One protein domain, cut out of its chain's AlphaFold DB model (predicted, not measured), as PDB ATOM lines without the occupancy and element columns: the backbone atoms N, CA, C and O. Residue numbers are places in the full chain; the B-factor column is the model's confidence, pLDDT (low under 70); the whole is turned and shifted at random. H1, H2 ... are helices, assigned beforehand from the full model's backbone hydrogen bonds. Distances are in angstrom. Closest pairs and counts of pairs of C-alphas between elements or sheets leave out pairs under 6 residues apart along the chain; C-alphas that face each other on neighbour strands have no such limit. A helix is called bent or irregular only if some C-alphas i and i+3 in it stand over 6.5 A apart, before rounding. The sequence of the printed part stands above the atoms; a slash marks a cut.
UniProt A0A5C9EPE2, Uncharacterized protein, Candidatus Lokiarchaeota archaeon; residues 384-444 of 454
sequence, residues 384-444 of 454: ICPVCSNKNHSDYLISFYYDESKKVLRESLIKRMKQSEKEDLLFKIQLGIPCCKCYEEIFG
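Overview. This is residues 384 to 444 of the 454 residues of an uncharacterized protein of Candidatus Lokiarchaeota archaeon (UniProt A0A5C9EPE2). After a loop of residues 384 to 393, two helices, H1 and the longer H2, meet at their ends in an L; from the far end of H2 a long link folds back to a short third helix, H3, near H1. The 61 residues, with three named helices and no named strand, are all helix in class. The whole is only just compact, close to loose, with a radius of gyration of the C-alphas of 12.6 A and spans of 33 by 26 by 19 A.

Arrangement. H1, residues 394 to 402, and H2, residues 404 to 419, touch only at the corner by their tight link, about perpendicular at 77 degrees; the closest C-alphas, of Tyr 401 and Arg 410, are 6.4 A apart. H2 touches H1 with residues 406 to 410 alone. H3, residues 436 to 443, is close to H1 but not clearly touching, the closest C-alphas, of Tyr 396 and Cys 436, being 7.4 A apart. H2 and H3 are apart. Every O i to N i+4 pair is within hydrogen-bond range in H1 and H3, and 10 of 12 in H2.

Along the chain. H1 begins at C-alpha 394 (169.946, 171.166, 120.621) and measures 12.3 A. H2 measures 23.0 A, has a kink of 26 degrees near residue 411 and is irregular, with C-alphas 405 and 408 7.9 A apart. H3 measures 10.4 A and ends at C-alpha 443 (173.873, 154.946, 132.193).

Size, cuts and confidence. The C-alphas farthest apart, of Lys 422 and Gly 444, are 35.8 A apart. The printed part has no cut. The link from H2 to H3, residues 420 to 435, is long; pLDDT is under 70 at residues 420 to 430.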
ATOM      1  N   ILE A 384     162.011 168.141 124.991       93.69
ATOM      2  CA  ILE A 384     161.752 167.978 126.429       93.69
ATOM      3  C   ILE A 384     162.191 166.582 126.873       93.69
ATOM      4  O   ILE A 384     161.832 165.582 126.255       93.69
ATOM      5  N   CYS A 385     162.951 166.525 127.963       93.12
ATOM      6  CA  CYS A 385     163.380 165.281 128.585       93.12
ATOM      7  C   CYS A 385     162.178 164.536 129.194       93.12
ATOM      8  O   CYS A 385     161.490 165.117 130.036       93.12
ATOM      9  N   PRO A 386     161.955 163.249 128.874       91.44
ATOM     10  CA  PRO A 386     160.854 162.476 129.452       91.44
ATOM     11  C   PRO A 386     161.066 162.135 130.938       91.44
ATOM     12  O   PRO A 386     160.118 161.775 131.619       91.44
ATOM     13  N   VAL A 387     162.299 162.240 131.450       93.00
ATOM     14  CA  VAL A 387     162.642 161.865 132.835       93.00
ATOM     15  C   VAL A 387     162.432 163.030 133.800       93.00
ATOM     16  O   VAL A 387     161.818 162.874 134.848       93.00
ATOM     17  N   CYS A 388     162.934 164.216 133.447       94.06
ATOM     18  CA  CYS A 388     162.952 165.378 134.341       94.06
ATOM     19  C   CYS A 388     162.174 166.587 133.810       94.06
ATOM     20  O   CYS A 388     162.169 167.632 134.452       94.06
ATOM     21  N   SER A 389     161.545 166.481 132.632       93.44
ATOM     22  CA  SER A 389     160.793 167.561 131.967       93.44
ATOM     23  C   SER A 389     161.593 168.834 131.629       93.44
ATOM     24  O   SER A 389     161.024 169.808 131.135       93.44
ATOM     25  N   ASN A 390     162.916 168.840 131.825       94.19
ATOM     26  CA  ASN A 390     163.783 169.943 131.404       94.19
ATOM     27  C   ASN A 390     164.000 169.950 129.884       94.19
ATOM     28  O   ASN A 390     163.876 168.921 129.216       94.19
ATOM     29  N   LYS A 391     164.370 171.114 129.334       94.19
ATOM     30  CA  LYS A 391     164.728 171.245 127.915       94.19
ATOM     31  C   LYS A 391     166.024 170.491 127.605       94.19
ATOM     32  O   LYS A 391     167.017 170.635 128.314       94.19
ATOM     33  N   ASN A 392     166.009 169.729 126.520       90.81
ATOM     34  CA  ASN A 392     167.196 169.131 125.929       90.81
ATOM     35  C   ASN A 392     168.036 170.197 125.219       90.81
ATOM     36  O   ASN A 392     167.497 171.115 124.600       90.81
ATOM     37  N   HIS A 393     169.360 170.049 125.277       89.75
ATOM     38  CA  HIS A 393     170.263 170.842 124.446       89.75
ATOM     39  C   HIS A 393     170.110 170.423 122.978       89.75
ATOM     40  O   HIS A 393     170.117 169.227 122.674       89.75
ATOM     41  N   SER A 394     170.005 171.396 122.073       87.25
ATOM     42  CA  SER A 394     169.946 171.166 120.621       87.25
ATOM     43  C   SER A 394     171.135 170.345 120.128       87.25
ATOM     44  O   SER A 394     170.953 169.381 119.396       87.25
ATOM     45  N   ASP A 395     172.330 170.661 120.619       84.69
ATOM     46  CA  ASP A 395     173.615 170.038 120.283       84.69
ATOM     47  C   ASP A 395     173.610 168.539 120.516       84.69
ATOM     48  O   ASP A 395     174.112 167.759 119.705       84.69
ATOM     49  N   TYR A 396     173.003 168.141 121.629       87.25
ATOM     50  CA  TYR A 396     172.863 166.750 122.004       87.25
ATOM     51  C   TYR A 396     171.880 166.025 121.078       87.25
ATOM     52  O   TYR A 396     172.195 164.945 120.587       87.25
ATOM     53  N   LEU A 397     170.730 166.633 120.769       90.25
ATOM     54  CA  LEU A 397     169.732 166.029 119.880       90.25
ATOM     55  C   LEU A 397     170.215 165.933 118.426       90.25
ATOM     56  O   LEU A 397     169.966 164.924 117.772       90.25
ATOM     57  N   ILE A 398     170.933 166.942 117.930       89.94
ATOM     58  CA  ILE A 398     171.542 166.933 116.592       89.94
ATOM     59  C   ILE A 398     172.635 165.870 116.527       89.94
ATOM     60  O   ILE A 398     172.681 165.084 115.585       89.94
ATOM     61  N   SER A 399     173.496 165.796 117.546       86.81
ATOM     62  CA  SER A 399     174.532 164.760 117.597       86.81
ATOM     63  C   SER A 399     173.916 163.364 117.654       86.81
ATOM     64  O   SER A 399     174.359 162.490 116.924       86.81
ATOM     65  N   PHE A 400     172.847 163.177 118.434       89.69
ATOM     66  CA  PHE A 400     172.073 161.936 118.450       89.69
ATOM     67  C   PHE A 400     171.478 161.612 117.072       89.69
ATOM     68  O   PHE A 400     171.510 160.460 116.647       89.69
ATOM     69  N   TYR A 401     170.945 162.611 116.366       90.88
ATOM     70  CA  TYR A 401     170.362 162.424 115.039       90.88
ATOM     71  C   TYR A 401     171.407 162.004 114.001       90.88
ATOM     72  O   TYR A 401     171.106 161.181 113.150       90.88
ATOM     73  N   TYR A 402     172.636 162.511 114.061       88.31
ATOM     74  CA  TYR A 402     173.685 162.155 113.095       88.31
ATOM     75  C   TYR A 402     174.555 160.960 113.507       88.31
ATOM     76  O   TYR A 402     175.434 160.556 112.750       88.31
ATOM     77  N   ASP A 403     174.327 160.382 114.683       86.50
ATOM     78  CA  ASP A 403     175.099 159.243 115.163       86.50
ATOM     79  C   ASP A 403     174.660 157.940 114.477       86.50
ATOM     80  O   ASP A 403     173.581 157.396 114.738       86.50
ATOM     81  N   GLU A 404     175.524 157.413 113.610       86.75
ATOM     82  CA  GLU A 404     175.267 156.174 112.875       86.75
ATOM     83  C   GLU A 404     175.173 154.939 113.783       86.75
ATOM     84  O   GLU A 404     174.424 154.014 113.465       86.75
ATOM     85  N   SER A 405     175.819 154.935 114.955       87.06
ATOM     86  CA  SER A 405     175.651 153.845 115.932       87.06
ATOM     87  C   SER A 405     174.225 153.795 116.499       87.06
ATOM     88  O   SER A 405     173.735 152.733 116.888       87.06
ATOM     89  N   LYS A 406     173.519 154.933 116.480       86.94
ATOM     90  CA  LYS A 406     172.146 155.096 116.972       86.94
ATOM     91  C   LYS A 406     171.103 155.077 115.851       86.94
ATOM     92  O   LYS A 406     169.922 155.303 116.122       86.94
ATOM     93  N   LYS A 407     171.488 154.746 114.613       89.62
ATOM     94  CA  LYS A 407     170.613 154.763 113.426       89.62
ATOM     95  C   LYS A 407     169.290 154.016 113.619       89.62
ATOM     96  O   LYS A 407     168.234 154.583 113.357       89.62
ATOM     97  N   VAL A 408     169.325 152.786 114.140       90.00
ATOM     98  CA  VAL A 408     168.115 151.962 114.357       90.00
ATOM     99  C   VAL A 408     167.153 152.622 115.355       90.00
ATOM    100  O   VAL A 408     165.932 152.619 115.166       90.00
ATOM    101  N   LEU A 409     167.698 153.221 116.417       89.00
ATOM    102  CA  LEU A 409     166.917 153.924 117.432       89.00
ATOM    103  C   LEU A 409     166.333 155.227 116.872       89.00
ATOM    104  O   LEU A 409     165.143 155.487 117.049       89.00
ATOM    105  N   ARG A 410     167.139 156.006 116.144       90.62
ATOM    106  CA  ARG A 410     166.717 157.211 115.416       90.62
ATOM    107  C   ARG A 410     165.557 156.913 114.470       90.62
ATOM    108  O   ARG A 410     164.525 157.573 114.546       90.62
ATOM    109  N   GLU A 411     165.684 155.897 113.623       90.19
ATOM    110  CA  GLU A 411     164.638 155.494 112.673       90.19
ATOM    111  C   GLU A 411     163.355 155.050 113.387       90.19
ATOM    112  O   GLU A 411     162.252 155.408 112.970       90.19
ATOM    113  N   SER A 412     163.486 154.337 114.508       89.12
ATOM    114  CA  SER A 412     162.344 153.934 115.338       89.12
ATOM    115  C   SER A 412     161.610 155.136 115.938       89.12
ATOM    116  O   SER A 412     160.377 155.170 115.933       89.12
ATOM    117  N   LEU A 413     162.347 156.139 116.424       89.38
ATOM    118  CA  LEU A 413     161.789 157.392 116.935       89.38
ATOM    119  C   LEU A 413     161.079 158.175 115.820       89.38
ATOM    120  O   LEU A 413     159.917 158.544 115.980       89.38
ATOM    121  N   ILE A 414     161.713 158.321 114.652       87.94
ATOM    122  CA  ILE A 414     161.125 158.989 113.478       87.94
ATOM    123  C   ILE A 414     159.850 158.280 113.003       87.94
ATOM    124  O   ILE A 414     158.843 158.932 112.722       87.94
ATOM    125  N   LYS A 415     159.842 156.942 112.944       87.25
ATOM    126  CA  LYS A 415     158.645 156.171 112.573       87.25
ATOM    127  C   LYS A 415     157.485 156.455 113.530       87.25
ATOM    128  O   LYS A 415     156.362 156.660 113.077       87.25
ATOM    129  N   ARG A 416     157.762 156.533 114.836       83.25
ATOM    130  CA  ARG A 416     156.747 156.843 115.854       83.25
ATOM    131  C   ARG A 416     156.266 158.288 115.800       83.25
ATOM    132  O   ARG A 416     155.079 158.519 116.013       83.25
ATOM    133  N   MET A 417     157.124 159.250 115.445       82.94
ATOM    134  CA  MET A 417     156.692 160.635 115.195       82.94
ATOM    135  C   MET A 417     155.540 160.673 114.184       82.94
ATOM    136  O   MET A 417     154.540 161.342 114.428       82.94
ATOM    137  N   LYS A 418     155.642 159.875 113.111       77.69
ATOM    138  CA  LYS A 418     154.622 159.766 112.054       77.69
ATOM    139  C   LYS A 418     153.352 159.010 112.483       77.69
ATOM    140  O   LYS A 418     152.317 159.174 111.851       77.69
ATOM    141  N   GLN A 419     153.416 158.185 113.532       76.31
ATOM    142  CA  GLN A 419     152.289 157.377 114.040       76.31
ATOM    143  C   GLN A 419     151.498 158.070 115.172       76.31
ATOM    144  O   GLN A 419     150.348 157.716 115.431       76.31
ATOM    145  N   SER A 420     152.096 159.078 115.822       60.41
ATOM    146  CA  SER A 420     151.629 159.652 117.098       60.41
ATOM    147  C   SER A 420     150.319 160.460 117.079       60.41
ATOM    148  O   SER A 420     149.886 160.922 118.127       60.41
ATOM    149  N   GLU A 421     149.622 160.597 115.945       57.19
ATOM    150  CA  GLU A 421     148.311 161.277 115.923       57.19
ATOM    151  C   GLU A 421     147.110 160.347 116.177       57.19
ATOM    152  O   GLU A 421     146.034 160.835 116.517       57.19
ATOM    153  N   LYS A 422     147.259 159.016 116.050       55.59
ATOM    154  CA  LYS A 422     146.132 158.066 116.198       55.59
ATOM    155  C   LYS A 422     146.238 157.083 117.371       55.59
ATOM    156  O   LYS A 422     145.200 156.617 117.832       55.59
ATOM    157  N   GLU A 423     147.437 156.774 117.869       54.22
ATOM    158  CA  GLU A 423     147.647 155.695 118.861       54.22
ATOM    159  C   GLU A 423     147.976 156.180 120.289       54.22
ATOM    160  O   GLU A 423     147.755 155.438 121.248       54.22
ATOM    161  N   ASP A 424     148.395 157.440 120.469       53.06
ATOM    162  CA  ASP A 424     148.769 158.012 121.782       53.06
ATOM    163  C   ASP A 424     147.576 158.171 122.760       53.06
ATOM    164  O   ASP A 424     147.752 158.540 123.921       53.06
ATOM    165  N   LEU A 425     146.349 157.861 122.323       52.75
ATOM    166  CA  LEU A 425     145.130 157.948 123.137       52.75
ATOM    167  C   LEU A 425     144.897 156.733 124.053       52.75
ATOM    168  O   LEU A 425     144.092 156.832 124.979       52.75
ATOM    169  N   LEU A 426     145.575 155.599 123.828       57.38
ATOM    170  CA  LEU A 426     145.280 154.345 124.543       57.38
ATOM    171  C   LEU A 426     146.230 154.041 125.716       57.38
ATOM    172  O   LEU A 426     145.813 153.378 126.663       57.38
ATOM    173  N   PHE A 427     147.468 154.557 125.718       59.53
ATOM    174  CA  PHE A 427     148.439 154.333 126.800       59.53
ATOM    175  C   PHE A 427     149.314 155.573 127.052       59.53
ATOM    176  O   PHE A 427     149.926 156.102 126.130       59.53
ATOM    177  N   LYS A 428     149.437 156.018 128.315       63.16
ATOM    178  CA  LYS A 428     150.290 157.159 128.728       63.16
ATOM    179  C   LYS A 428     151.786 156.794 128.771       63.16
ATOM    180  O   LYS A 428     152.422 156.917 129.816       63.16
ATOM    181  N   ILE A 429     152.359 156.315 127.670       68.56
ATOM    182  CA  ILE A 429     153.804 156.054 127.587       68.56
ATOM    183  C   ILE A 429     154.500 157.321 127.081       68.56
ATOM    184  O   ILE A 429     154.315 157.723 125.936       68.56
ATOM    185  N   GLN A 430     155.320 157.950 127.925       69.50
ATOM    186  CA  GLN A 430     156.150 159.087 127.521       69.50
ATOM    187  C   GLN A 430     157.431 158.583 126.850       69.50
ATOM    188  O   GLN A 430     158.371 158.145 127.509       69.50
ATOM    189  N   LEU A 431     157.460 158.637 125.520       79.44
ATOM    190  CA  LEU A 431     158.643 158.313 124.725       79.44
ATOM    191  C   LEU A 431     159.436 159.585 124.444       79.44
ATOM    192  O   LEU A 431     158.895 160.562 123.929       79.44
ATOM    193  N   GLY A 432     160.733 159.560 124.728       87.25
ATOM    194  CA  GLY A 432     161.604 160.688 124.440       87.25
ATOM    195  C   GLY A 432     163.076 160.357 124.614       87.25
ATOM    196  O   GLY A 432     163.441 159.226 124.925       87.25
ATOM    197  N   ILE A 433     163.912 161.373 124.422       91.25
ATOM    198  CA  ILE A 433     165.359 161.272 124.592       91.25
ATOM    199  C   ILE A 433     165.718 161.927 125.937       91.25
ATOM    200  O   ILE A 433     165.374 163.098 126.145       91.25
ATOM    201  N   PRO A 434     166.369 161.208 126.872       91.25
ATOM    202  CA  PRO A 434     166.763 161.776 128.159       91.25
ATOM    203  C   PRO A 434     167.804 162.883 127.962       91.25
ATOM    204  O   PRO A 434     168.681 162.759 127.109       91.25
ATOM    205  N   CYS A 435     167.724 163.951 128.761       90.69
ATOM    206  CA  CYS A 435     168.737 165.010 128.745       90.69
ATOM    207  C   CYS A 435     170.094 164.500 129.207       90.69
ATOM    208  O   CYS A 435     170.173 163.471 129.871       90.69
ATOM    209  N   CYS A 436     171.154 165.252 128.909       86.19
ATOM    210  CA  CYS A 436     172.521 164.820 129.187       86.19
ATOM    211  C   CYS A 436     172.760 164.429 130.654       86.19
ATOM    212  O   CYS A 436     173.439 163.443 130.900       86.19
ATOM    213  N   LYS A 437     172.142 165.143 131.608       89.12
ATOM    214  CA  LYS A 437     172.223 164.812 133.039       89.12
ATOM    215  C   LYS A 437     171.516 163.499 133.363       89.12
ATOM    216  O   LYS A 437     172.103 162.632 133.985       89.12
ATOM    217  N   CYS A 438     170.281 163.329 132.886       92.31
ATOM    218  CA  CYS A 438     169.536 162.092 133.110       92.31
ATOM    219  C   CYS A 438     170.185 160.902 132.396       92.31
ATOM    220  O   CYS A 438     170.141 159.796 132.911       92.31
ATOM    221  N   TYR A 439     170.787 161.108 131.223       89.94
ATOM    222  CA  TYR A 439     171.549 160.070 130.534       89.94
ATOM    223  C   TYR A 439     172.747 159.624 131.384       89.94
ATOM    224  O   TYR A 439     172.898 158.434 131.633       89.94
ATOM    225  N   GLU A 440     173.532 160.571 131.906       89.81
ATOM    226  CA  GLU A 440     174.671 160.286 132.791       89.81
ATOM    227  C   GLU A 440     174.244 159.596 134.094       89.81
ATOM    228  O   GLU A 440     174.866 158.622 134.505       89.81
ATOM    229  N   GLU A 441     173.141 160.029 134.705       92.31
ATOM    230  CA  GLU A 441     172.579 159.399 135.906       92.31
ATOM    231  C   GLU A 441     172.081 157.965 135.654       92.31
ATOM    232  O   GLU A 441     172.225 157.108 136.523       92.31
ATOM    233  N   ILE A 442     171.490 157.696 134.484       90.06
ATOM    234  CA  ILE A 442     170.905 156.387 134.153       90.06
ATOM    235  C   ILE A 442     171.974 155.390 133.699       90.06
ATOM    236  O   ILE A 442     171.921 154.222 134.081       90.06
ATOM    237  N   PHE A 443     172.915 155.829 132.863       86.50
ATOM    238  CA  PHE A 443     173.873 154.946 132.193       86.50
ATOM    239  C   PHE A 443     175.280 155.003 132.801       86.50
ATOM    240  O   PHE A 443     176.118 154.171 132.466       86.50
ATOM    241  N   GLY A 444     175.546 155.934 133.725       85.88
ATOM    242  CA  GLY A 444     176.844 156.064 134.396       85.88
ATOM    243  C   GLY A 444     177.957 156.625 133.506       85.88
ATOM    244  O   GLY A 444     179.124 156.589 133.891       85.88
TER     245      GLY A 444